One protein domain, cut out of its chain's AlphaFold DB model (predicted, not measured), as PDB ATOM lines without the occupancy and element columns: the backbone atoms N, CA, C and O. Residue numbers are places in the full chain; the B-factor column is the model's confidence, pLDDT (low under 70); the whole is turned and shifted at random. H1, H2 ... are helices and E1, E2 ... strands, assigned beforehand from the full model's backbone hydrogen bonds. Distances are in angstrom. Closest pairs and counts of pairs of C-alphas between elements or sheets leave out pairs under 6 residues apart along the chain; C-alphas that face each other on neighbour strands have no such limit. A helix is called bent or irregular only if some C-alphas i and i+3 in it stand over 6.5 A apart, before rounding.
ATOM      1  N   PRO A 103     117.851 -25.727  -9.250       70.50
ATOM      2  CA  PRO A 103     116.570 -25.059  -9.482       70.50
ATOM      3  C   PRO A 103     115.656 -25.150  -8.251       70.50
ATOM      4  O   PRO A 103     114.843 -24.266  -7.995       70.50
ATOM      5  N   ASP A 104     115.843 -26.174  -7.419       82.12
ATOM      6  CA  ASP A 104     115.036 -26.395  -6.225       82.12
ATOM      7  C   ASP A 104     115.374 -25.460  -5.060       82.12
ATOM      8  O   ASP A 104     114.547 -25.283  -4.166       82.12
ATOM      9  N   ARG A 105     116.548 -24.812  -5.040       85.94
ATOM     10  CA  ARG A 105     116.982 -24.011  -3.877       85.94
ATOM     11  C   ARG A 105     116.010 -22.873  -3.530       85.94
ATOM     12  O   ARG A 105     115.766 -22.617  -2.353       85.94
ATOM     13  N   ARG A 106     115.431 -22.210  -4.540       90.19
ATOM     14  CA  ARG A 106     114.489 -21.086  -4.368       90.19
ATOM     15  C   ARG A 106     113.168 -21.564  -3.763       90.19
ATOM     16  O   ARG A 106     112.704 -21.012  -2.767       90.19
ATOM     17  N   ARG A 107     112.631 -22.655  -4.315       92.25
ATOM     18  CA  ARG A 107     111.429 -23.348  -3.831       92.25
ATOM     19  C   ARG A 107     111.607 -23.863  -2.405       92.25
ATOM     20  O   ARG A 107     110.774 -23.596  -1.544       92.25
ATOM     21  N   LEU A 108     112.715 -24.551  -2.137       92.75
ATOM     22  CA  LEU A 108     113.028 -25.085  -0.814       92.75
ATOM     23  C   LEU A 108     113.162 -23.978   0.235       92.75
ATOM     24  O   LEU A 108     112.719 -24.178   1.364       92.75
ATOM     25  N   LEU A 109     113.724 -22.813  -0.117       94.06
ATOM     26  CA  LEU A 109     113.769 -21.680   0.809       94.06
ATOM     27  C   LEU A 109     112.355 -21.205   1.155       94.06
ATOM     28  O   LEU A 109     112.047 -21.076   2.338       94.06
ATOM     29  N   ALA A 110     111.497 -21.001   0.150       95.44
ATOM     30  CA  ALA A 110     110.111 -20.582   0.363       95.44
ATOM     31  C   ALA A 110     109.355 -21.567   1.269       95.44
ATOM     32  O   ALA A 110     108.793 -21.154   2.281       95.44
ATOM     33  N   ILE A 111     109.433 -22.875   0.983       95.81
ATOM     34  CA  ILE A 111     108.820 -23.931   1.808       95.81
ATOM     35  C   ILE A 111     109.305 -23.844   3.258       95.81
ATOM     36  O   ILE A 111     108.515 -23.924   4.195       95.81
ATOM     37  N   ARG A 112     110.616 -23.702   3.467       95.50
ATOM     38  CA  ARG A 112     111.211 -23.722   4.810       95.50
ATOM     39  C   ARG A 112     110.881 -22.475   5.612       95.50
ATOM     40  O   ARG A 112     110.650 -22.591   6.812       95.50
ATOM     41  N   VAL A 113     110.838 -21.316   4.966       95.69
ATOM     42  CA  VAL A 113     110.393 -20.071   5.595       95.69
ATOM     43  C   VAL A 113     108.918 -20.173   5.975       95.69
ATOM     44  O   VAL A 113     108.588 -19.934   7.131       95.69
ATOM     45  N   LEU A 114     108.051 -20.616   5.058       96.00
ATOM     46  CA  LEU A 114     106.618 -20.789   5.321       96.00
ATOM     47  C   LEU A 114     106.349 -21.768   6.467       96.00
ATOM     48  O   LEU A 114     105.593 -21.441   7.370       96.00
ATOM     49  N   LYS A 115     107.027 -22.924   6.495       95.38
ATOM     50  CA  LYS A 115     106.900 -23.900   7.594       95.38
ATOM     51  C   LYS A 115     107.307 -23.329   8.954       95.38
ATOM     52  O   LYS A 115     106.739 -23.718   9.963       95.38
ATOM     53  N   ARG A 116     108.287 -22.420   9.001       93.81
ATOM     54  CA  ARG A 116     108.675 -21.746  10.253       93.81
ATOM     55  C   ARG A 116     107.684 -20.663  10.660       93.81
ATOM     56  O   ARG A 116     107.444 -20.504  11.845       93.81
ATOM     57  N   LEU A 117     107.126 -19.948   9.686       93.12
ATOM     58  CA  LEU A 117     106.107 -18.929   9.921       93.12
ATOM     59  C   LEU A 117     104.736 -19.525  10.252       93.12
ATOM     60  O   LEU A 117     103.907 -18.816  10.796       93.12
ATOM     61  N   GLN A 118     104.487 -20.801   9.945       93.25
ATOM     62  CA  GLN A 118     103.181 -21.446  10.118       93.25
ATOM     63  C   GLN A 118     102.624 -21.310  11.543       93.25
ATOM     64  O   GLN A 118     101.421 -21.153  11.697       93.25
ATOM     65  N   ALA A 119     103.486 -21.310  12.565       90.31
ATOM     66  CA  ALA A 119     103.074 -21.109  13.957       90.31
ATOM     67  C   ALA A 119     102.572 -19.680  14.249       90.31
ATOM     68  O   ALA A 119     101.726 -19.496  15.118       90.31
ATOM     69  N   ASP A 120     103.065 -18.685  13.507       93.12
ATOM     70  CA  ASP A 120     102.737 -17.264  13.672       93.12
ATOM     71  C   ASP A 120     101.681 -16.780  12.660       93.12
ATOM     72  O   ASP A 120     101.303 -15.605  12.660       93.12
ATOM     73  N   LEU A 121     101.220 -17.661  11.768       93.50
ATOM     74  CA  LEU A 121     100.254 -17.352  10.720       93.50
ATOM     75  C   LEU A 121      98.845 -17.786  11.138       93.50
ATOM     76  O   LEU A 121      98.641 -18.954  11.474       93.50
ATOM     77  N   PRO A 122      97.840 -16.893  11.070       91.75
ATOM     78  CA  PRO A 122      96.452 -17.299  11.239       91.75
ATOM     79  C   PRO A 122      96.048 -18.285  10.129       91.75
ATOM     80  O   PRO A 122      96.381 -18.049   8.966       91.75
ATOM     81  N   PRO A 123      95.281 -19.348  10.432       87.00
ATOM     82  CA  PRO A 123      94.970 -20.406   9.464       87.00
ATOM     83  C   PRO A 123      94.167 -19.911   8.250       87.00
ATOM     84  O   PRO A 123      94.287 -20.469   7.163       87.00
ATOM     85  N   ALA A 124      93.369 -18.854   8.420       88.19
ATOM     86  CA  ALA A 124      92.542 -18.273   7.364       88.19
ATOM     87  C   ALA A 124      93.216 -17.110   6.612       88.19
ATOM     88  O   ALA A 124      92.677 -16.649   5.606       88.19
ATOM     89  N   GLU A 125      94.364 -16.607   7.082       91.50
ATOM     90  CA  GLU A 125      94.985 -15.429   6.471       91.50
ATOM     91  C   GLU A 125      95.693 -15.817   5.160       91.50
ATOM     92  O   GLU A 125      96.521 -16.739   5.143       91.50
ATOM     93  N   PRO A 126      95.408 -15.127   4.043       95.12
ATOM     94  CA  PRO A 126      96.043 -15.436   2.776       95.12
ATOM     95  C   PRO A 126      97.497 -14.956   2.760       95.12
ATOM     96  O   PRO A 126      97.787 -13.775   2.952       95.12
ATOM     97  N   VAL A 127      98.406 -15.862   2.412       96.81
ATOM     98  CA  VAL A 127      99.794 -15.539   2.093       96.81
ATOM     99  C   VAL A 127      99.884 -15.234   0.604       96.81
ATOM    100  O   VAL A 127      99.523 -16.064  -0.234       96.81
ATOM    101  N   HIS A 128     100.384 -14.052   0.262       97.62
ATOM    102  CA  HIS A 128     100.734 -13.710  -1.109       97.62
ATOM    103  C   HIS A 128     102.182 -14.126  -1.380       97.62
ATOM    104  O   HIS A 128     103.119 -13.610  -0.770       97.62
ATOM    105  N   LEU A 129     102.361 -15.081  -2.288       97.00
ATOM    106  CA  LEU A 129     103.657 -15.586  -2.713       97.00
ATOM    107  C   LEU A 129     103.832 -15.341  -4.209       97.00
ATOM    108  O   LEU A 129     103.067 -15.861  -5.016       97.00
ATOM    109  N   ARG A 130     104.902 -14.638  -4.568       95.62
ATOM    110  CA  ARG A 130     105.426 -14.565  -5.931       95.62
ATOM    111  C   ARG A 130     106.845 -15.125  -5.945       95.62
ATOM    112  O   ARG A 130     107.740 -14.603  -5.279       95.62
ATOM    113  N   LEU A 131     107.042 -16.204  -6.692       92.81
ATOM    114  CA  LEU A 131     108.273 -16.985  -6.717       92.81
ATOM    115  C   LEU A 131     108.707 -17.276  -8.158       92.81
ATOM    116  O   LEU A 131     108.018 -17.988  -8.885       92.81
ATOM    117  N   LEU A 132     109.887 -16.796  -8.547       88.81
ATOM    118  CA  LEU A 132     110.568 -17.222  -9.771       88.81
ATOM    119  C   LEU A 132     111.329 -18.516  -9.493       88.81
ATOM    120  O   LEU A 132     112.318 -18.525  -8.752       88.81
ATOM    121  N   LEU A 133     110.864 -19.615 -10.082       82.31
ATOM    122  CA  LEU A 133     111.381 -20.946  -9.770       82.31
ATOM    123  C   LEU A 133     112.757 -21.202 -10.379       82.31
ATOM    124  O   LEU A 133     113.613 -21.810  -9.740       82.31
ATOM    125  N   LEU A 134     112.979 -20.717 -11.598       75.88
ATOM    126  CA  LEU A 134     114.248 -20.865 -12.296       75.88
ATOM    127  C   LEU A 134     115.020 -19.541 -12.290       75.88
ATOM    128  O   LEU A 134     114.406 -18.478 -12.407       75.88
ATOM    129  N   PRO A 135     116.360 -19.579 -12.162       68.69
ATOM    130  CA  PRO A 135     117.179 -18.419 -12.489       68.69
ATOM    131  C   PRO A 135     116.957 -18.037 -13.960       68.69
ATOM    132  O   PRO A 135     116.745 -18.912 -14.800       68.69
ATOM    133  N   TRP A 136     116.984 -16.736 -14.258       61.88
ATOM    134  CA  TRP A 136     116.604 -16.189 -15.566       61.88
ATOM    135  C   TRP A 136     117.247 -16.943 -16.756       61.88
ATOM    136  O   TRP A 136     118.468 -17.144 -16.754       61.88
ATOM    137  N   PRO A 137     116.471 -17.319 -17.796       52.16
ATOM    138  CA  PRO A 137     116.928 -18.216 -18.865       52.16
ATOM    139  C   PRO A 137     117.984 -17.611 -19.798       52.16
ATOM    140  O   PRO A 137     118.712 -18.354 -20.443       52.16
ATOM    141  N   ASN A 138     118.086 -16.280 -19.858       51.97
ATOM    142  CA  ASN A 138     118.953 -15.578 -20.811       51.97
ATOM    143  C   ASN A 138     120.205 -14.948 -20.179       51.97
ATOM    144  O   ASN A 138     120.932 -14.254 -20.873       51.97
ATOM    145  N   GLY A 139     120.473 -15.161 -18.883       49.31
ATOM    146  CA  GLY A 139     121.640 -14.585 -18.199       49.31
ATOM    147  C   GLY A 139     122.961 -15.292 -18.542       49.31
ATOM    148  O   GLY A 139     122.949 -16.493 -18.825       49.31
ATOM    149  N   PRO A 140     124.129 -14.630 -18.457       42.66
ATOM    150  CA  PRO A 140     125.411 -15.283 -18.713       42.66
ATOM    151  C   PRO A 140     125.641 -16.448 -17.725       42.66
ATOM    152  O   PRO A 140     125.418 -16.336 -16.523       42.66
ATOM    153  N   GLY A 141     126.036 -17.625 -18.202       46.62
ATOM    154  CA  GLY A 141     126.136 -18.821 -17.348       46.62
ATOM    155  C   GLY A 141     124.806 -19.521 -17.038       46.62
ATOM    156  O   GLY A 141     124.800 -20.474 -16.265       46.62
ATOM    157  N   SER A 142     123.692 -19.100 -17.643       49.09
ATOM    158  CA  SER A 142     122.569 -20.015 -17.861       49.09
ATOM    159  C   SER A 142     122.952 -21.003 -18.971       49.09
ATOM    160  O   SER A 142     123.544 -20.612 -19.977       49.09
ATOM    161  N   GLY A 143     122.616 -22.285 -18.809       49.06
ATOM    162  CA  GLY A 143     122.846 -23.305 -19.845       49.06
ATOM    163  C   GLY A 143     121.979 -23.128 -21.101       49.06
ATOM    164  O   GLY A 143     122.068 -23.936 -22.017       49.06
ATOM    165  N   VAL A 144     121.127 -22.095 -21.121       46.44
ATOM    166  CA  VAL A 144     120.146 -21.797 -22.175       46.44
ATOM    167  C   VAL A 144     120.451 -20.456 -22.868       46.44
ATOM    168  O   VAL A 144     119.815 -20.126 -23.867       46.44
ATOM    169  N   ALA A 145     121.450 -19.695 -22.398       52.09
ATOM    170  CA  ALA A 145     121.860 -18.457 -23.056       52.09
ATOM    171  C   ALA A 145     122.334 -18.738 -24.488       52.09
ATOM    172  O   ALA A 145     123.213 -19.573 -24.719       52.09
ATOM    173  N   ARG A 146     121.771 -18.003 -25.454       52.94
ATOM    174  CA  ARG A 146     122.183 -18.098 -26.856       52.94
ATOM    175  C   ARG A 146     123.660 -17.698 -27.005       52.94
ATOM    176  O   ARG A 146     124.084 -16.713 -26.390       52.94
ATOM    177  N   PRO A 147     124.442 -18.414 -27.835       48.88
ATOM    178  CA  PRO A 147     125.793 -18.005 -28.188       48.88
ATOM    179  C   PRO A 147     125.838 -16.538 -28.652       48.88
ATOM    180  O   PRO A 147     125.063 -16.149 -29.517       48.88
ATOM    181  N   GLY A 148     126.710 -15.715 -28.062       55.38
ATOM    182  CA  GLY A 148     126.893 -14.298 -28.420       55.38
ATOM    183  C   GLY A 148     126.087 -13.290 -27.593       55.38
ATOM    184  O   GLY A 148     126.485 -12.130 -27.518       55.38
ATOM    185  N   TYR A 149     125.045 -13.730 -26.878       59.84
ATOM    186  CA  TYR A 149     124.145 -12.843 -26.120       59.84
ATOM    187  C   TYR A 149     124.829 -12.142 -24.928       59.84
ATOM    188  O   TYR A 149     124.399 -11.097 -24.457       59.84
ATOM    189  N   TRP A 150     125.959 -12.674 -24.455       58.34
ATOM    190  CA  TRP A 150     126.731 -12.108 -23.342       58.34
ATOM    191  C   TRP A 150     127.477 -10.808 -23.671       58.34
ATOM    192  O   TRP A 150     127.951 -10.159 -22.741       58.34
ATOM    193  N   LYS A 151     127.631 -10.436 -24.953       60.69
ATOM    194  CA  LYS A 151     128.290  -9.173 -25.339       60.69
ATOM    195  C   LYS A 151     127.405  -7.950 -25.089       60.69
ATOM    196  O   LYS A 151     127.933  -6.880 -24.814       60.69
ATOM    197  N   GLU A 152     126.089  -8.128 -25.158       64.06
ATOM    198  CA  GLU A 152     125.090  -7.060 -25.009       64.06
ATOM    199  C   GLU A 152     124.519  -6.984 -23.589       64.06
ATOM    200  O   GLU A 152     123.815  -6.037 -23.241       64.06
ATOM    201  N   MET A 153     124.819  -7.969 -22.740       62.34
ATOM    202  CA  MET A 153     124.272  -7.994 -21.392       62.34
ATOM    203  C   MET A 153     125.003  -7.037 -20.450       62.34
ATOM    204  O   MET A 153     126.238  -6.998 -20.428       62.34
ATOM    205  N   PRO A 154     124.258  -6.311 -19.600       69.62
ATOM    206  CA  PRO A 154     124.861  -5.458 -18.593       69.62
ATOM    207  C   PRO A 154     125.715  -6.299 -17.636       69.62
ATOM    208  O   PRO A 154     125.332  -7.388 -17.206       69.62
ATOM    209  N   ALA A 155     126.887  -5.771 -17.273       72.69
ATOM    210  CA  ALA A 155     127.847  -6.445 -16.395       72.69
ATOM    211  C   ALA A 155     127.304  -6.710 -14.975       72.69
ATOM    212  O   ALA A 155     127.914  -7.454 -14.202       72.69
ATOM    213  N   ASP A 156     126.178  -6.094 -14.625       78.19
ATOM    214  CA  ASP A 156     125.514  -6.203 -13.341       78.19
ATOM    215  C   ASP A 156     124.005  -6.344 -13.547       78.19
ATOM    216  O   ASP A 156     123.372  -5.507 -14.186       78.19
ATOM    217  N   TRP A 157     123.443  -7.414 -13.000       79.25
ATOM    218  CA  TRP A 157     122.039  -7.769 -13.152       79.25
ATOM    219  C   TRP A 157     121.389  -7.994 -11.790       79.25
ATOM    220  O   TRP A 157     122.041  -8.465 -10.859       79.25
ATOM    221  N   LEU A 158     120.099  -7.683 -11.668       85.62
ATOM    222  CA  LEU A 158     119.300  -7.934 -10.469       85.62
ATOM    223  C   LEU A 158     118.145  -8.874 -10.818       85.62
ATOM    224  O   LEU A 158     117.298  -8.542 -11.640       85.62
ATOM    225  N   ASP A 159     118.100 -10.031 -10.169       85.19
ATOM    226  CA  ASP A 159     117.046 -11.034 -10.316       85.19
ATOM    227  C   ASP A 159     116.186 -11.049  -9.045       85.19
ATOM    228  O   ASP A 159     116.573 -11.620  -8.021       85.19
ATOM    229  N   ALA A 160     115.050 -10.351  -9.077       90.56
ATOM    230  CA  ALA A 160     114.080 -10.342  -7.987       90.56
ATOM    231  C   ALA A 160     113.191 -11.586  -8.085       90.56
ATOM    232  O   ALA A 160     112.274 -11.633  -8.900       90.56
ATOM    233  N   TRP A 161     113.466 -12.589  -7.251       91.44
ATOM    234  CA  TRP A 161     112.902 -13.929  -7.424       91.44
ATOM    235  C   TRP A 161     111.940 -14.366  -6.320       91.44
ATOM    236  O   TRP A 161     111.211 -15.332  -6.523       91.44
ATOM    237  N   LEU A 162     111.918 -13.687  -5.173       95.31
ATOM    238  CA  LEU A 162     110.971 -13.963  -4.091       95.31
ATOM    239  C   LEU A 162     110.304 -12.674  -3.644       95.31
ATOM    240  O   LEU A 162     110.985 -11.696  -3.325       95.31
ATOM    241  N   LEU A 163     108.988 -12.731  -3.524       97.56
ATOM    242  CA  LEU A 163     108.181 -11.816  -2.741       97.56
ATOM    243  C   LEU A 163     107.183 -12.656  -1.943       97.56
ATOM    244  O   LEU A 163     106.428 -13.439  -2.510       97.56
ATOM    245  N   LEU A 164     107.221 -12.514  -0.626       97.94
ATOM    246  CA  LEU A 164     106.305 -13.150   0.305       97.94
ATOM    247  C   LEU A 164     105.716 -12.063   1.195       97.94
ATOM    248  O   LEU A 164     106.446 -11.359   1.893       97.94
ATOM    249  N   GLU A 165     104.402 -11.917   1.143       97.88
ATOM    250  CA  GLU A 165     103.645 -10.928   1.897       97.88
ATOM    251  C   GLU A 165     102.541 -11.632   2.675       97.88
ATOM    252  O   GLU A 165     101.834 -12.489   2.145       97.88
ATOM    253  N   THR A 166     102.432 -11.319   3.960       96.81
ATOM    254  CA  THR A 166     101.449 -11.944   4.843       96.81
ATOM    255  C   THR A 166     101.209 -11.090   6.078       96.81
ATOM    256  O   THR A 166     102.009 -10.211   6.415       96.81
ATOM    257  N   ARG A 167     100.119 -11.372   6.782       96.12
ATOM    258  CA  ARG A 167      99.835 -10.813   8.095       96.12
ATOM    259  C   ARG A 167     100.067 -11.874   9.164       96.12
ATOM    260  O   ARG A 167      99.628 -13.013   9.039       96.12
ATOM    261  N   LEU A 168     100.784 -11.487  10.206       95.50
ATOM    262  CA  LEU A 168     101.083 -12.335  11.352       95.50
ATOM    263  C   LEU A 168      99.948 -12.262  12.384       95.50
ATOM    264  O   LEU A 168      99.119 -11.345  12.354       95.50
ATOM    265  N   ALA A 169      99.911 -13.219  13.311       93.12
ATOM    266  CA  ALA A 169      98.881 -13.322  14.347       93.12
ATOM    267  C   ALA A 169      98.823 -12.096  15.282       93.12
ATOM    268  O   ALA A 169      97.760 -11.724  15.778       93.12
ATOM    269  N   ASP A 170      99.947 -11.401  15.467       91.31
ATOM    270  CA  ASP A 170     100.034 -10.130  16.197       91.31
ATOM    271  C   ASP A 170      99.474  -8.925  15.408       91.31
ATOM    272  O   ASP A 170      99.440  -7.795  15.907       91.31
ATOM    273  N   GLY A 171      99.004  -9.157  14.181       92.50
ATOM    274  CA  GLY A 171      98.467  -8.160  13.269       92.50
ATOM    275  C   GLY A 171      99.527  -7.377  12.495       92.50
ATOM    276  O   GLY A 171      99.140  -6.464  11.762       92.50
ATOM    277  N   ALA A 172     100.815  -7.704  12.639       95.19
ATOM    278  CA  ALA A 172     101.885  -7.092  11.866       95.19
ATOM    279  C   ALA A 172     101.864  -7.584  10.414       95.19
ATOM    280  O   ALA A 172     101.587  -8.749  10.130       95.19
ATOM    281  N   HIS A 173     102.174  -6.694   9.476       96.94
ATOM    282  CA  HIS A 173     102.303  -7.043   8.068       96.94
ATOM    283  C   HIS A 173     103.770  -7.317   7.742       96.94
ATOM    284  O   HIS A 173     104.619  -6.418   7.788       96.94
ATOM    285  N   LEU A 174     104.055  -8.564   7.393       97.75
ATOM    286  CA  LEU A 174     105.368  -9.053   7.014       97.75
ATOM    287  C   LEU A 174     105.521  -9.000   5.496       97.75
ATOM    288  O   LEU A 174     104.692  -9.521   4.756       97.75
ATOM    289  N   ARG A 175     106.622  -8.412   5.030       98.06
ATOM    290  CA  ARG A 175     107.054  -8.462   3.634       98.06
ATOM    291  C   ARG A 175     108.496  -8.940   3.570       98.06
ATOM    292  O   ARG A 175     109.407  -8.263   4.040       98.06
ATOM    293  N   LEU A 176     108.696 -10.095   2.962       98.06
ATOM    294  CA  LEU A 176     109.992 -10.683   2.678       98.06
ATOM    295  C   LEU A 176     110.230 -10.626   1.171       98.06
ATOM    296  O   LEU A 176     109.387 -11.053   0.387       98.06
ATOM    297  N   SER A 177     111.391 -10.139   0.753       97.56
ATOM    298  CA  SER A 177     111.809 -10.219  -0.644       97.56
ATOM    299  C   SER A 177     113.256 -10.666  -0.777       97.56
ATOM    300  O   SER A 177     114.087 -10.397   0.095       97.56
ATOM    301  N   ALA A 178     113.546 -11.371  -1.867       95.56
ATOM    302  CA  ALA A 178     114.886 -11.832  -2.193       95.56
ATOM    303  C   ALA A 178     115.267 -11.395  -3.606       95.56
ATOM    304  O   ALA A 178     114.522 -11.607  -4.566       95.56
ATOM    305  N   VAL A 179     116.447 -10.790  -3.715       92.88
ATOM    306  CA  VAL A 179     117.014 -10.302  -4.973       92.88
ATOM    307  C   VAL A 179     118.430 -10.830  -5.105       92.88
ATOM    308  O   VAL A 179     119.292 -10.541  -4.277       92.88
ATOM    309  N   GLU A 180     118.695 -11.593  -6.153       89.31
ATOM    310  CA  GLU A 180     120.027 -12.092  -6.472       89.31
ATOM    311  C   GLU A 180     120.695 -11.114  -7.442       89.31
ATOM    312  O   GLU A 180     120.217 -10.884  -8.549       89.31
ATOM    313  N   ARG A 181     121.786 -10.478  -7.012       87.50
ATOM    314  CA  ARG A 181     122.603  -9.627  -7.872       87.50
ATOM    315  C   ARG A 181     123.694 -10.455  -8.498       87.50
ATOM    316  O   ARG A 181     124.446 -11.132  -7.798       87.50
ATOM    317  N   ARG A 182     123.821 -10.323  -9.804       81.69
ATOM    318  CA  ARG A 182     124.712 -11.130 -10.602       81.69
ATOM    319  C   ARG A 182     125.679 -10.253 -11.353       81.69
ATOM    320  O   ARG A 182     125.272  -9.459 -12.193       81.69
ATOM    321  N   ARG A 183     126.959 -10.387 -11.022       81.81
ATOM    322  CA  ARG A 183     128.022  -9.619 -11.667       81.81
ATOM    323  C   ARG A 183     128.860 -10.509 -12.546       81.81
ATOM    324  O   ARG A 183     129.371 -11.526 -12.080       81.81
ATOM    325  N   TYR A 184     129.069 -10.066 -13.774       75.50
ATOM    326  CA  TYR A 184     129.898 -10.748 -14.748       75.50
ATOM    327  C   TYR A 184     131.138  -9.932 -15.040       75.50
ATOM    328  O   TYR A 184     131.081  -8.739 -15.327       75.50
ATOM    329  N   ARG A 185     132.283 -10.604 -14.983       76.62
ATOM    330  CA  ARG A 185     133.549 -10.056 -15.440       76.62
ATOM    331  C   ARG A 185     134.138 -11.006 -16.465       76.62
ATOM    332  O   ARG A 185     134.534 -12.124 -16.132       76.62
ATOM    333  N   LEU A 186     134.206 -10.545 -17.706       72.75
ATOM    334  CA  LEU A 186     134.982 -11.198 -18.748       72.75
ATOM    335  C   LEU A 186     136.449 -10.836 -18.518       72.75
ATOM    336  O   LEU A 186     136.829  -9.668 -18.508       72.75
ATOM    337  N   THR A 187     137.270 -11.844 -18.270       71.00
ATOM    338  CA  THR A 187     138.723 -11.706 -18.175       71.00
ATOM    339  C   THR A 187     139.336 -12.455 -19.342       71.00
ATOM    340  O   THR A 187     139.020 -13.626 -19.539       71.00
ATOM    341  N   ARG A 188     140.192 -11.800 -20.133       69.19
ATOM    342  CA  ARG A 188     140.999 -12.516 -21.127       69.19
ATOM    343  C   ARG A 188     141.894 -13.510 -20.394       69.19
ATOM    344  O   ARG A 188     142.391 -13.200 -19.309       69.19
ATOM    345  N   TRP A 189     142.036 -14.709 -20.948       63.78
ATOM    346  CA  TRP A 189     142.985 -15.667 -20.401       63.78
ATOM    347  C   TRP A 189     144.401 -15.080 -20.454       63.78
ATOM    348  O   TRP A 189     144.787 -14.554 -21.497       63.78
ATOM    349  N   PRO A 190     145.173 -15.135 -19.357       54.50
ATOM    350  CA  PRO A 190     146.593 -14.833 -19.426       54.50
ATOM    351  C   PRO A 190     147.300 -16.010 -20.123       54.50
ATOM    352  O   PRO A 190     147.323 -17.109 -19.574       54.50
ATOM    353  N   GLY A 191     147.827 -15.808 -21.337       65.06
ATOM    354  CA  GLY A 191     148.654 -16.795 -22.057       65.06
ATOM    355  C   GLY A 191     148.324 -16.989 -23.547       65.06
ATOM    356  O   GLY A 191     147.457 -16.311 -24.094       65.06
ATOM    357  N   ASN A 192     149.015 -17.957 -24.170       55.03
ATOM    358  CA  ASN A 192     149.037 -18.329 -25.604       55.03
ATOM    359  C   ASN A 192     147.700 -18.800 -26.225       55.03
ATOM    360  O   ASN A 192     147.705 -19.406 -27.293       55.03
ATOM    361  N   PHE A 193     146.553 -18.517 -25.605       59.44
ATOM    362  CA  PHE A 193     145.231 -18.794 -26.178       59.44
ATOM    363  C   PHE A 193     144.542 -17.480 -26.578       59.44
ATOM    364  O   PHE A 193     143.591 -17.051 -25.906       59.44
ATOM    365  N   PRO A 194     145.022 -16.800 -27.642       57.09
ATOM    366  CA  PRO A 194     144.382 -15.596 -28.146       57.09
ATOM    367  C   PRO A 194     142.926 -15.916 -28.506       57.09
ATOM    368  O   PRO A 194     142.640 -16.815 -29.288       57.09
ATOM    369  N   GLY A 195     141.995 -15.199 -27.876       60.75
ATOM    370  CA  GLY A 195     140.553 -15.348 -28.103       60.75
ATOM    371  C   GLY A 195     139.780 -16.077 -27.001       60.75
ATOM    372  O   GLY A 195     138.558 -15.942 -26.954       60.75
ATOM    373  N   TYR A 196     140.438 -16.768 -26.060       62.59
ATOM    374  CA  TYR A 196     139.714 -17.435 -24.972       62.59
ATOM    375  C   TYR A 196     139.351 -16.456 -23.837       62.59
ATOM    376  O   TYR A 196     140.209 -15.863 -23.171       62.59
ATOM    377  N   LEU A 197     138.048 -16.266 -23.605       67.00
ATOM    378  CA  LEU A 197     137.509 -15.408 -22.545       67.00
ATOM    379  C   LEU A 197     137.122 -16.256 -21.329       67.00
ATOM    380  O   LEU A 197     136.245 -17.111 -21.403       67.00
ATOM    381  N   ARG A 198     137.724 -15.982 -20.168       66.75
ATOM    382  CA  ARG A 198     137.274 -16.528 -18.884       66.75
ATOM    383  C   ARG A 198     136.194 -15.638 -18.297       66.75
ATOM    384  O   ARG A 198     136.470 -14.518 -17.862       66.75
ATOM    385  N   THR A 199     134.989 -16.175 -18.192       66.56
ATOM    386  CA  THR A 199     133.887 -15.536 -17.469       66.56
ATOM    387  C   THR A 199     134.008 -15.833 -15.978       66.56
ATOM    388  O   THR A 199     133.929 -16.984 -15.550       66.56
ATOM    389  N   LYS A 200     134.192 -14.794 -15.162       73.38
ATOM    390  CA  LYS A 200     133.995 -14.867 -13.710       73.38
ATOM    391  C   LYS A 200     132.616 -14.300 -13.391       73.38
ATOM    392  O   LYS A 200     132.312 -13.183 -13.797       73.38
ATOM    393  N   HIS A 201     131.801 -15.065 -12.675       73.38
ATOM    394  CA  HIS A 201     130.555 -14.576 -12.091       73.38
ATOM    395  C   HIS A 201     130.713 -14.452 -10.581       73.38
ATOM    396  O   HIS A 201     131.462 -15.222  -9.979       73.38
ATOM    397  N   ARG A 202     130.027 -13.475  -9.995       78.75
ATOM    398  CA  ARG A 202     129.876 -13.334  -8.548       78.75
ATOM    399  C   ARG A 202     128.400 -13.117  -8.266       78.75
ATOM    400  O   ARG A 202     127.836 -12.113  -8.717       78.75
ATOM    401  N   ASP A 203     127.813 -14.055  -7.538       81.00
ATOM    402  CA  ASP A 203     126.396 -14.039  -7.201       81.00
ATOM    403  C   ASP A 203     126.267 -13.577  -5.748       81.00
ATOM    404  O   ASP A 203     126.879 -14.139  -4.838       81.00
ATOM    405  N   VAL A 204     125.496 -12.514  -5.529       88.25
ATOM    406  CA  VAL A 204     125.272 -11.932  -4.203       88.25
ATOM    407  C   VAL A 204     123.782 -11.906  -3.927       88.25
ATOM    408  O   VAL A 204     123.026 -11.264  -4.654       88.25
ATOM    409  N   LEU A 205     123.354 -12.555  -2.850       91.44
ATOM    410  CA  LEU A 205     121.951 -12.559  -2.458       91.44
ATOM    411  C   LEU A 205     121.656 -11.396  -1.507       91.44
ATOM    412  O   LEU A 205     122.291 -11.240  -0.466       91.44
ATOM    413  N   PHE A 206     120.656 -10.596  -1.852       94.69
ATOM    414  CA  PHE A 206     120.087  -9.576  -0.988       94.69
ATOM    415  C   PHE A 206     118.736 -10.046  -0.470       94.69
ATOM    416  O   PHE A 206     117.825 -10.304  -1.253       94.69
ATOM    417  N   MET A 207     118.608 -10.104   0.849       96.50
ATOM    418  CA  MET A 207     117.351 -10.365   1.537       96.50
ATOM    419  C   MET A 207     116.847  -9.062   2.133       96.50
ATOM    420  O   MET A 207     117.594  -8.368   2.821       96.50
ATOM    421  N   ASP A 208     115.596  -8.718   1.873       97.56
ATOM    422  CA  ASP A 208     114.947  -7.538   2.435       97.56
ATOM    423  C   ASP A 208     113.721  -7.990   3.216       97.56
ATOM    424  O   ASP A 208     112.827  -8.640   2.671       97.56
ATOM    425  N   LEU A 209     113.723  -7.681   4.507       98.12
ATOM    426  CA  LEU A 209     112.655  -8.000   5.432       98.12
ATOM    427  C   LEU A 209     112.065  -6.700   5.957       98.12
ATOM    428  O   LEU A 209     112.766  -5.873   6.540       98.12
ATOM    429  N   GLN A 210     110.766  -6.538   5.770       98.00
ATOM    430  CA  GLN A 210     110.008  -5.405   6.254       98.00
ATOM    431  C   GLN A 210     108.885  -5.899   7.159       98.00
ATOM    432  O   GLN A 210     108.120  -6.785   6.788       98.00
ATOM    433  N   LEU A 211     108.781  -5.288   8.333       97.81
ATOM    434  CA  LEU A 211     107.726  -5.525   9.305       97.81
ATOM    435  C   LEU A 211     106.992  -4.205   9.528       97.81
ATOM    436  O   LEU A 211     107.591  -3.230   9.984       97.81
ATOM    437  N   ARG A 212     105.713  -4.156   9.167       97.44
ATOM    438  CA  ARG A 212     104.844  -3.009   9.434       97.44
ATOM    439  C   ARG A 212     103.951  -3.338  10.621       97.44
ATOM    440  O   ARG A 212     103.278  -4.364  10.613       97.44
ATOM    441  N   VAL A 213     103.948  -2.474  11.622       96.75
ATOM    442  CA  VAL A 213     103.199  -2.653  12.869       96.75
ATOM    443  C   VAL A 213     102.183  -1.532  13.033       96.75
ATOM    444  O   VAL A 213     102.329  -0.456  12.458       96.75
ATOM    445  N   LYS A 214     101.138  -1.775  13.828       93.88
ATOM    446  CA  LYS A 214     100.219  -0.703  14.218       93.88
ATOM    447  C   LYS A 214     100.917   0.227  15.224       93.88
ATOM    448  O   LYS A 214     101.398  -0.287  16.239       93.88
ATOM    449  N   PRO A 215     100.938   1.553  14.996       90.56
ATOM    450  CA  PRO A 215     101.623   2.500  15.881       90.56
ATOM    451  C   PRO A 215     101.028   2.502  17.296       90.56
ATOM    452  O   PRO A 215     101.772   2.533  18.268       90.56
ATOM    453  N   GLU A 216      99.709   2.312  17.425       89.81
ATOM    454  CA  GLU A 216      98.995   2.178  18.709       89.81
ATOM    455  C   GLU A 216      99.601   1.105  19.633       89.81
ATOM    456  O   GLU A 216      99.654   1.272  20.847       89.81
ATOM    457  N   ARG A 217     100.101  -0.003  19.063       87.94
ATOM    458  CA  ARG A 217     100.715  -1.110  19.823       87.94
ATOM    459  C   ARG A 217     102.192  -0.868  20.144       87.94
ATOM    460  O   ARG A 217     102.759  -1.554  20.999       87.94
ATOM    461  N   HIS A 218     102.831   0.066  19.441       89.75
ATOM    462  CA  HIS A 218     104.265   0.345  19.528       89.75
ATOM    463  C   HIS A 218     104.569   1.857  19.488       89.75
ATOM    464  O   HIS A 218     105.387   2.288  18.676       89.75
ATOM    465  N   PRO A 219     104.002   2.676  20.397       87.38
ATOM    466  CA  PRO A 219     104.132   4.138  20.334       87.38
ATOM    467  C   PRO A 219     105.581   4.620  20.503       87.38
ATOM    468  O   PRO A 219     105.986   5.646  19.970       87.38
ATOM    469  N   LYS A 220     106.410   3.847  21.213       90.94
ATOM    470  CA  LYS A 220     107.823   4.167  21.457       90.94
ATOM    471  C   LYS A 220     108.752   3.794  20.294       90.94
ATOM    472  O   LYS A 220     109.960   3.989  20.405       90.94
ATOM    473  N   LEU A 221     108.230   3.263  19.182       91.44
ATOM    474  CA  LEU A 221     109.056   2.884  18.033       91.44
ATOM    475  C   LEU A 221     109.713   4.101  17.370       91.44
ATOM    476  O   LEU A 221     110.874   4.022  16.979       91.44
ATOM    477  N   ALA A 222     109.015   5.239  17.324       88.06
ATOM    478  CA  ALA A 222     109.556   6.494  16.802       88.06
ATOM    479  C   ALA A 222     110.755   7.021  17.614       88.06
ATOM    480  O   ALA A 222     111.638   7.672  17.065       88.06
ATOM    481  N   ALA A 223     110.820   6.701  18.911       90.06
ATOM    482  CA  ALA A 223     111.921   7.095  19.788       90.06
ATOM    483  C   ALA A 223     113.150   6.168  19.676       90.06
ATOM    484  O   ALA A 223     114.194   6.443  20.274       90.06
ATOM    485  N   LEU A 224     113.049   5.050  18.945       92.19
ATOM    486  CA  LEU A 224     114.147   4.101  18.796       92.19
ATOM    487  C   LEU A 224     115.189   4.637  17.804       92.19
ATOM    488  O   LEU A 224     114.980   4.651  16.593       92.19
ATOM    489  N   THR A 225     116.358   5.011  18.319       91.88
ATOM    490  CA  THR A 225     117.492   5.424  17.486       91.88
ATOM    491  C   THR A 225     118.052   4.258  16.672       91.88
ATOM    492  O   THR A 225     118.081   3.108  17.121       91.88
ATOM    493  N   GLU A 226     118.578   4.547  15.476       91.12
ATOM    494  CA  GLU A 226     119.187   3.514  14.629       91.12
ATOM    495  C   GLU A 226     120.352   2.787  15.316       91.12
ATOM    496  O   GLU A 226     120.523   1.590  15.105       91.12
ATOM    497  N   SER A 227     121.155   3.474  16.137       91.31
ATOM    498  CA  SER A 227     122.279   2.858  16.858       91.31
ATOM    499  C   SER A 227     121.800   1.792  17.846       91.31
ATOM    500  O   SER A 227     122.335   0.681  17.867       91.31
ATOM    501  N   ARG A 228     120.737   2.093  18.600       92.12
ATOM    502  CA  ARG A 228     120.093   1.157  19.527       92.12
ATOM    503  C   ARG A 228     119.370   0.033  18.786       92.12
ATOM    504  O   ARG A 228     119.396  -1.110  19.226       92.12
ATOM    505  N   ALA A 229     118.769   0.320  17.633       93.62
ATOM    506  CA  ALA A 229     118.183  -0.715  16.787       93.62
ATOM    507  C   ALA A 229     119.257  -1.666  16.227       93.62
ATOM    508  O   ALA A 229     119.064  -2.880  16.213       93.62
ATOM    509  N   ARG A 230     120.422  -1.143  15.819       95.12
ATOM    510  CA  ARG A 230     121.541  -1.952  15.308       95.12
ATOM    511  C   ARG A 230     122.117  -2.895  16.359       95.12
ATOM    512  O   ARG A 230     122.496  -4.002  15.993       95.12
ATOM    513  N   SER A 231     122.154  -2.518  17.640       93.19
ATOM    514  CA  SER A 231     122.650  -3.415  18.698       93.19
ATOM    515  C   SER A 231     121.734  -4.622  18.947       93.19
ATOM    516  O   SER A 231     122.207  -5.666  19.402       93.19
ATOM    517  N   ALA A 232     120.451  -4.517  18.583       94.00
ATOM    518  CA  ALA A 232     119.488  -5.617  18.617       94.00
ATOM    519  C   ALA A 232     119.607  -6.581  17.420       94.00
ATOM    520  O   ALA A 232     119.024  -7.665  17.447       94.00
ATOM    521  N   VAL A 233     120.357  -6.219  16.371       96.19
ATOM    522  CA  VAL A 233     120.511  -7.052  15.172       96.19
ATOM    523  C   VAL A 233     121.411  -8.250  15.463       96.19
ATOM    524  O   VAL A 233     122.578  -8.106  15.832       96.19
ATOM    525  N   ARG A 234     120.887  -9.451  15.214       94.94
ATOM    526  CA  ARG A 234     121.631 -10.713  15.243       94.94
ATOM    527  C   ARG A 234     121.515 -11.378  13.872       94.94
ATOM    528  O   ARG A 234     120.436 -11.801  13.471       94.94
ATOM    529  N   LEU A 235     122.626 -11.455  13.143       92.19
ATOM    530  CA  LEU A 235     122.697 -12.086  11.820       92.19
ATOM    531  C   LEU A 235     123.610 -13.315  11.855       92.19
ATOM    532  O   LEU A 235     124.551 -13.351  12.655       92.19
ATOM    533  N   PRO A 236     123.378 -14.313  10.984       87.69
ATOM    534  CA  PRO A 236     124.224 -15.495  10.944       87.69
ATOM    535  C   PRO A 236     125.598 -15.163  10.365       87.69
ATOM    536  O   PRO A 236     125.782 -14.186   9.634       87.69
ATOM    537  N   ARG A 237     126.577 -16.035  10.632       83.94
ATOM    538  CA  ARG A 237     127.916 -15.925  10.035       83.94
ATOM    539  C   ARG A 237     127.810 -15.890   8.505       83.94
ATOM    540  O   ARG A 237     127.153 -16.738   7.906       83.94
ATOM    541  N   GLY A 238     128.476 -14.917   7.888       83.44
ATOM    542  CA  GLY A 238     128.459 -14.708   6.436       83.44
ATOM    543  C   GLY A 238     127.317 -13.823   5.927       83.44
ATOM    544  O   GLY A 238     127.309 -13.491   4.745       83.44
ATOM    545  N   ALA A 239     126.384 -13.397   6.781       90.88
ATOM    546  CA  ALA A 239     125.405 -12.369   6.451       90.88
ATOM    547  C   ALA A 239     125.854 -11.002   6.991       90.88
ATOM    548  O   ALA A 239     126.314 -10.887   8.125       90.88
ATOM    549  N   GLN A 240     125.722  -9.960   6.176       93.69
ATOM    550  CA  GLN A 240     126.116  -8.593   6.505       93.69
ATOM    551  C   GLN A 240     124.908  -7.665   6.425       93.69
ATOM    552  O   GLN A 240     124.189  -7.645   5.424       93.69
ATOM    553  N   LEU A 241     124.692  -6.862   7.465       96.38
ATOM    554  CA  LEU A 241     123.662  -5.829   7.452       96.38
ATOM    555  C   LEU A 241     124.043  -4.749   6.430       96.38
ATOM    556  O   LEU A 241     125.061  -4.081   6.585       96.38
ATOM    557  N   GLN A 242     123.228  -4.571   5.392       95.88
ATOM    558  CA  GLN A 242     123.448  -3.537   4.378       95.88
ATOM    559  C   GLN A 242     122.673  -2.262   4.708       95.88
ATOM    560  O   GLN A 242     123.163  -1.154   4.499       95.88
ATOM    561  N   ARG A 243     121.432  -2.416   5.175       96.38
ATOM    562  CA  ARG A 243     120.557  -1.293   5.492       96.38
ATOM    563  C   ARG A 243     119.629  -1.652   6.635       96.38
ATOM    564  O   ARG A 243     118.994  -2.700   6.595       96.38
ATOM    565  N   LEU A 244     119.496  -0.741   7.585       97.56
ATOM    566  CA  LEU A 244     118.442  -0.752   8.587       97.56
ATOM    567  C   LEU A 244     117.689   0.571   8.475       97.56
ATOM    568  O   LEU A 244     118.316   1.609   8.294       97.56
ATOM    569  N   ARG A 245     116.360   0.526   8.513       96.31
ATOM    570  CA  ARG A 245     115.508   1.708   8.613       96.31
ATOM    571  C   ARG A 245     114.484   1.474   9.707       96.31
ATOM    572  O   ARG A 245     113.795   0.452   9.687       96.31
ATOM    573  N   VAL A 246     114.389   2.439  10.607       96.00
ATOM    574  CA  VAL A 246     113.383   2.493  11.663       96.00
ATOM    575  C   VAL A 246     112.496   3.693  11.378       96.00
ATOM    576  O   VAL A 246     112.990   4.784  11.111       96.00
ATOM    577  N   ALA A 247     111.194   3.466  11.371       93.94
ATOM    578  CA  ALA A 247     110.177   4.498  11.295       93.94
ATOM    579  C   ALA A 247     109.026   4.111  12.229       93.94
ATOM    580  O   ALA A 247     108.969   2.983  12.717       93.94
ATOM    581  N   GLU A 248     108.119   5.050  12.475       92.25
ATOM    582  CA  GLU A 248     107.060   4.925  13.482       92.25
ATOM    583  C   GLU A 248     106.163   3.690  13.299       92.25
ATOM    584  O   GLU A 248     105.815   3.036  14.276       92.25
ATOM    585  N   ASP A 249     105.830   3.335  12.054       94.44
ATOM    586  CA  ASP A 249     104.954   2.203  11.725       94.44
ATOM    587  C   ASP A 249     105.694   1.025  11.075       94.44
ATOM    588  O   ASP A 249     105.075   0.015  10.729       94.44
ATOM    589  N   ARG A 250     107.009   1.138  10.841       95.56
ATOM    590  CA  ARG A 250     107.746   0.166  10.023       95.56
ATOM    591  C   ARG A 250     109.198  -0.017  10.441       95.56
ATOM    592  O   ARG A 250     109.954   0.932  10.628       95.56
ATOM    593  N   LEU A 251     109.615  -1.272  10.423       97.12
ATOM    594  CA  LEU A 251     111.004  -1.692  10.492       97.12
ATOM    595  C   LEU A 251     111.383  -2.341   9.167       97.12
ATOM    596  O   LEU A 251     110.666  -3.205   8.667       97.12
ATOM    597  N   ARG A 252     112.509  -1.935   8.580       97.50
ATOM    598  CA  ARG A 252     113.030  -2.555   7.357       97.50
ATOM    599  C   ARG A 252     114.500  -2.876   7.511       97.50
ATOM    600  O   ARG A 252     115.304  -2.000   7.824       97.50
ATOM    601  N   MET A 253     114.852  -4.116   7.214       97.81
ATOM    602  CA  MET A 253     116.210  -4.614   7.276       97.81
ATOM    603  C   MET A 253     116.582  -5.311   5.974       97.81
ATOM    604  O   MET A 253     115.986  -6.313   5.592       97.81
ATOM    605  N   ARG A 254     117.631  -4.800   5.328       97.44
ATOM    606  CA  ARG A 254     118.243  -5.403   4.148       97.44
ATOM    607  C   ARG A 254     119.595  -5.991   4.510       97.44
ATOM    608  O   ARG A 254     120.475  -5.294   5.020       97.44
ATOM    609  N   VAL A 255     119.765  -7.263   4.195       96.44
ATOM    610  CA  VAL A 255     120.952  -8.056   4.486       96.44
ATOM    611  C   VAL A 255     121.557  -8.539   3.179       96.44
ATOM    612  O   VAL A 255     120.860  -9.016   2.285       96.44
ATOM    613  N   ARG A 256     122.874  -8.402   3.072       94.81
ATOM    614  CA  ARG A 256     123.685  -9.054   2.053       94.81
ATOM    615  C   ARG A 256     124.112 -10.410   2.601       94.81
ATOM    616  O   ARG A 256     124.888 -10.475   3.550       94.81
ATOM    617  N   CYS A 257     123.615 -11.481   2.015       88.69
ATOM    618  CA  CYS A 257     124.071 -12.830   2.311       88.69
ATOM    619  C   CYS A 257     125.302 -13.116   1.444       88.69
ATOM    620  O   CYS A 257     125.350 -12.662   0.300       88.69
ATOM    621  N   GLY A 258     126.315 -13.745   2.051       76.69
ATOM    622  CA  GLY A 258     127.693 -13.822   1.565       76.69
ATOM    623  C   GLY A 258     127.880 -14.247   0.110       76.69
ATOM    624  O   GLY A 258     126.958 -14.692  -0.569       76.69
ATOM    625  N   ASP A 259     129.110 -14.079  -0.359       70.06
ATOM    626  CA  ASP A 259     129.446 -14.337  -1.752       70.06
ATOM    627  C   ASP A 259     129.488 -15.844  -2.021       70.06
ATOM    628  O   ASP A 259     130.198 -16.582  -1.341       70.06
ATOM    629  N   ASP A 260     128.738 -16.245  -3.045       66.62
ATOM    630  CA  ASP A 260     128.684 -17.580  -3.633       66.62
ATOM    631  C   ASP A 260     128.032 -18.705  -2.783       66.62
ATOM    632  O   ASP A 260     128.282 -18.915  -1.598       66.62
ATOM    633  N   CYS A 261     127.184 -19.490  -3.461       73.38
ATOM    634  CA  CYS A 261     126.678 -20.806  -3.036       73.38
ATOM    635  C   CYS A 261     125.827 -20.876  -1.753       73.38
ATOM    636  O   CYS A 261     125.949 -21.830  -0.982       73.38
ATOM    637  N   TRP A 262     124.902 -19.932  -1.549       85.81
ATOM    638  CA  TRP A 262     123.877 -20.059  -0.505       85.81
ATOM    639  C   TRP A 262     123.018 -21.322  -0.678       85.81
ATOM    640  O   TRP A 262     122.743 -21.759  -1.800       85.81
ATOM    641  N   VAL A 263     122.567 -21.892   0.441       86.75
ATOM    642  CA  VAL A 263     121.674 -23.059   0.472       86.75
ATOM    643  C   VAL A 263     120.387 -22.714   1.215       86.75
ATOM    644  O   VAL A 263     120.391 -21.904   2.142       86.75
ATOM    645  N   ALA A 264     119.268 -23.320   0.813       88.38
ATOM    646  CA  ALA A 264     117.990 -23.106   1.493       88.38
ATOM    647  C   ALA A 264     118.056 -23.546   2.963       88.38
ATOM    648  O   ALA A 264     117.620 -22.816   3.847       88.38
ATOM    649  N   VAL A 265     118.632 -24.730   3.193       86.44
ATOM    650  CA  VAL A 265     118.901 -25.324   4.505       86.44
ATOM    651  C   VAL A 265     120.252 -26.011   4.430       86.44
ATOM    652  O   VAL A 265     120.540 -26.691   3.442       86.44
ATOM    653  N   ARG A 266     121.075 -25.853   5.465       83.12
ATOM    654  CA  ARG A 266     122.335 -26.585   5.553       83.12
ATOM    655  C   ARG A 266     122.049 -28.063   5.860       83.12
ATOM    656  O   ARG A 266     121.377 -28.342   6.855       83.12
ATOM    657  N   PRO A 281     125.954 -20.172   3.360       85.81
ATOM    658  CA  PRO A 281     125.080 -19.769   4.453       85.81
ATOM    659  C   PRO A 281     123.694 -20.422   4.329       85.81
ATOM    660  O   PRO A 281     123.150 -20.545   3.230       85.81
ATOM    661  N   ASP A 282     123.134 -20.833   5.472       89.75
ATOM    662  CA  ASP A 282     121.754 -21.314   5.574       89.75
ATOM    663  C   ASP A 282     120.800 -20.119   5.515       89.75
ATOM    664  O   ASP A 282     120.726 -19.303   6.442       89.75
ATOM    665  N   MET A 283     120.077 -20.013   4.406       91.62
ATOM    666  CA  MET A 283     119.193 -18.882   4.162       91.62
ATOM    667  C   MET A 283     117.900 -18.950   4.962       91.62
ATOM    668  O   MET A 283     117.386 -17.903   5.350       91.62
ATOM    669  N   SER A 284     117.394 -20.147   5.269       92.88
ATOM    670  CA  SER A 284     116.232 -20.274   6.150       92.88
ATOM    671  C   SER A 284     116.553 -19.707   7.532       92.88
ATOM    672  O   SER A 284     115.769 -18.941   8.089       92.88
ATOM    673  N   LEU A 285     117.730 -20.038   8.081       91.62
ATOM    674  CA  LEU A 285     118.207 -19.521   9.362       91.62
ATOM    675  C   LEU A 285     118.421 -18.009   9.311       91.62
ATOM    676  O   LEU A 285     118.012 -17.321  10.243       91.62
ATOM    677  N   ALA A 286     118.996 -17.492   8.222       93.81
ATOM    678  CA  ALA A 286     119.159 -16.056   8.031       93.81
ATOM    679  C   ALA A 286     117.821 -15.313   8.081       93.81
ATOM    680  O   ALA A 286     117.706 -14.346   8.825       93.81
ATOM    681  N   VAL A 287     116.795 -15.794   7.369       95.44
ATOM    682  CA  VAL A 287     115.453 -15.185   7.393       95.44
ATOM    683  C   VAL A 287     114.855 -15.212   8.799       95.44
ATOM    684  O   VAL A 287     114.349 -14.193   9.267       95.44
ATOM    685  N   THR A 288     114.948 -16.341   9.503       95.06
ATOM    686  CA  THR A 288     114.431 -16.450  10.876       95.06
ATOM    687  C   THR A 288     115.151 -15.500  11.832       95.06
ATOM    688  O   THR A 288     114.502 -14.781  12.583       95.06
ATOM    689  N   GLN A 289     116.482 -15.434  11.782       96.00
ATOM    690  CA  GLN A 289     117.255 -14.512  12.618       96.00
ATOM    691  C   GLN A 289     116.990 -13.050  12.261       96.00
ATOM    692  O   GLN A 289     116.958 -12.197  13.150       96.00
ATOM    693  N   MET A 290     116.742 -12.757  10.981       96.75
ATOM    694  CA  MET A 290     116.316 -11.431  10.566       96.75
ATOM    695  C   MET A 290     114.976 -11.051  11.197       96.75
ATOM    696  O   MET A 290     114.859  -9.964  11.756       96.75
ATOM    697  N   LEU A 291     113.990 -11.949  11.157       96.31
ATOM    698  CA  LEU A 291     112.677 -11.719  11.755       96.31
ATOM    699  C   LEU A 291     112.770 -11.529  13.270       96.31
ATOM    700  O   LEU A 291     112.276 -10.531  13.792       96.31
ATOM    701  N   LEU A 292     113.483 -12.420  13.958       96.19
ATOM    702  CA  LEU A 292     113.721 -12.313  15.399       96.19
ATOM    703  C   LEU A 292     114.443 -11.012  15.766       96.19
ATOM    704  O   LEU A 292     114.112 -10.396  16.773       96.19
ATOM    705  N   SER A 293     115.379 -10.547  14.934       96.88
ATOM    706  CA  SER A 293     116.048  -9.256  15.138       96.88
ATOM    707  C   SER A 293     115.073  -8.081  15.055       96.88
ATOM    708  O   SER A 293     115.165  -7.162  15.865       96.88
ATOM    709  N   LEU A 294     114.120  -8.099  14.113       96.56
ATOM    710  CA  LEU A 294     113.088  -7.059  14.028       96.56
ATOM    711  C   LEU A 294     112.174  -7.080  15.261       96.56
ATOM    712  O   LEU A 294     111.888  -6.027  15.829       96.56
ATOM    713  N   TYR A 295     111.782  -8.262  15.735       95.81
ATOM    714  CA  TYR A 295     111.018  -8.392  16.978       95.81
ATOM    715  C   TYR A 295     111.807  -7.943  18.212       95.81
ATOM    716  O   TYR A 295     111.259  -7.266  19.082       95.81
ATOM    717  N   GLN A 296     113.108  -8.228  18.264       95.75
ATOM    718  CA  GLN A 296     113.973  -7.735  19.331       95.75
ATOM    719  C   GLN A 296     114.047  -6.204  19.324       95.75
ATOM    720  O   GLN A 296     114.037  -5.595  20.389       95.75
ATOM    721  N   MET A 297     114.063  -5.554  18.155       95.75
ATOM    722  CA  MET A 297     113.974  -4.088  18.078       95.75
ATOM    723  C   MET A 297     112.647  -3.570  18.634       95.75
ATOM    724  O   MET A 297     112.652  -2.598  19.387       95.75
ATOM    725  N   LEU A 298     111.524  -4.229  18.320       94.88
ATOM    726  CA  LEU A 298     110.220  -3.878  18.898       94.88
ATOM    727  C   LEU A 298     110.218  -4.027  20.425       94.88
ATOM    728  O   LEU A 298     109.621  -3.204  21.116       94.88
ATOM    729  N   HIS A 299     110.901  -5.042  20.957       93.38
ATOM    730  CA  HIS A 299     111.077  -5.219  22.396       93.38
ATOM    731  C   HIS A 299     111.955  -4.112  23.002       93.38
ATOM    732  O   HIS A 299     111.561  -3.474  23.975       93.38
ATOM    733  N   VAL A 300     113.103  -3.811  22.392       92.88
ATOM    734  CA  VAL A 300     114.020  -2.752  22.848       92.88
ATOM    735  C   VAL A 300     113.369  -1.369  22.801       92.88
ATOM    736  O   VAL A 300     113.627  -0.554  23.684       92.88
ATOM    737  N   ALA A 301     112.485  -1.108  21.835       91.56
ATOM    738  CA  ALA A 301     111.705   0.128  21.776       91.56
ATOM    739  C   ALA A 301     110.775   0.306  22.989       91.56
ATOM    740  O   ALA A 301     110.475   1.432  23.378       91.56
ATOM    741  N   ARG A 302     110.317  -0.787  23.617       90.12
ATOM    742  CA  ARG A 302     109.472  -0.719  24.823       90.12
ATOM    743  C   ARG A 302     110.276  -0.370  26.075       90.12
ATOM    744  O   ARG A 302     109.713   0.214  27.003       90.12
ATOM    745  N   LEU A 303     111.567  -0.698  26.087       87.31
ATOM    746  CA  LEU A 303     112.454  -0.462  27.219       87.31
ATOM    747  C   LEU A 303     112.859   1.018  27.311       87.31
ATOM    748  O   LEU A 303     113.168   1.641  26.283       87.31
ATOM    749  N   PRO A 304     112.934   1.583  28.532       79.38
ATOM    750  CA  PRO A 304     113.457   2.930  28.726       79.38
ATOM    751  C   PRO A 304     114.872   3.043  28.135       79.38
ATOM    752  O   PRO A 304     115.575   2.028  28.026       79.38
ATOM    753  N   PRO A 305     115.289   4.235  27.675       77.00
ATOM    754  CA  PRO A 305     116.659   4.433  27.222       77.00
ATOM    755  C   PRO A 305     117.622   4.065  28.360       77.00
ATOM    756  O   PRO A 305     117.319   4.355  29.521       77.00
TER     757      PRO A 305
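This is residues 103 to 266 and 281 to 305 of the 331 residues of an uncharacterized protein of Corallococcus coralloides (strain ATCC 25202 / DSM 2259 / NBRC 100086 / M2) (UniProt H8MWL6). Picture a long, twisted sheet of six strands, with H1 and H3 over one face and short H2 over the edge strand E5. The hairpin of E3 and E4 runs on past the neighbouring strands as a narrow two-stranded arm, and the turn of this arm is at one end of the long axis. The printed part has 189 residues, with three named helices and six named strands in the order H1 E1 E2 E3 E4 H2 E5 E6 H3. The sheet runs E1 E2 E3 E4 E6 E5, antiparallel throughout, and the class is mixed, helices and strands. The whole is only just loose, close to compact, with a radius of gyration of the C-alphas of 19.7 A, and its spans are 68 by 38 by 29 A.

Find C-alpha 104 at (115.036, -26.395, -6.225); from there H1, residues 104 to 120, runs 25.1 A. H1 is irregular, but only just: C-alphas 116 and 119 are 6.7 A apart. Next come E1, residues 127 to 132, and E2, residues 156 to 167, 33.8 A long. E3, residues 173 to 188, starts at C-alpha 173, (102.303, -7.043, 8.068), and runs 48.8 A; E4, residues 197 to 212, runs 47.4 A. Then look for H2, residues 226 to 231, E5, residues 239 to 247, which bends by 55 degrees at residue 242, and E6, residues 250 to 259. H3, residues 283 to 302, runs 29.2 A to C-alpha 302 at (109.472, -0.719, 24.823).

Start at E1 to E4, a meander, each strand the antiparallel neighbour of the one before: look for N 130 and O 163 at 2.8 A, N 164 and O 176 at 2.8 A, and N 187 and O 198 at 2.8 A. E4 and E6 have N 209 and O 253 at 2.9 A; the hairpin E5 and E6 has N 245 and O 252 at 2.8 A. With H1, H2 and H3 on one face, the sheet makes two layers. H1 is over E1 and E2, along the strands, at a height over the sheet of 10.3 A. H3 is over E4, E6 and, only just, with 3 C-alphas, E5, at a height of 9.2 A. H1 and H3 touch, closest at the C-alphas of Val 113 and Ser 284, 5.9 A. H2 and H3 only just touch, with 3 pairs of C-alphas within 8 A, closest at Ala 229 and Met 297, 5.5 A; H1 and H2 are apart. Every O i to N i+4 pair is within hydrogen-bond range in H2, against 11 of 13 in H1 and 15 of 16 in H3.

The two C-alphas farthest apart, those of Asn 192 and Glu 216, are 69.9 A apart. Residues 267 to 280 are cut out, and C-alphas 266 and 281 are 7.4 A apart. The links E1 to E2 and E4 to H2 are long. The mean pLDDT of the printed part is 85.1; residues 135 to 154, 188 to 199 and 260 are under 70.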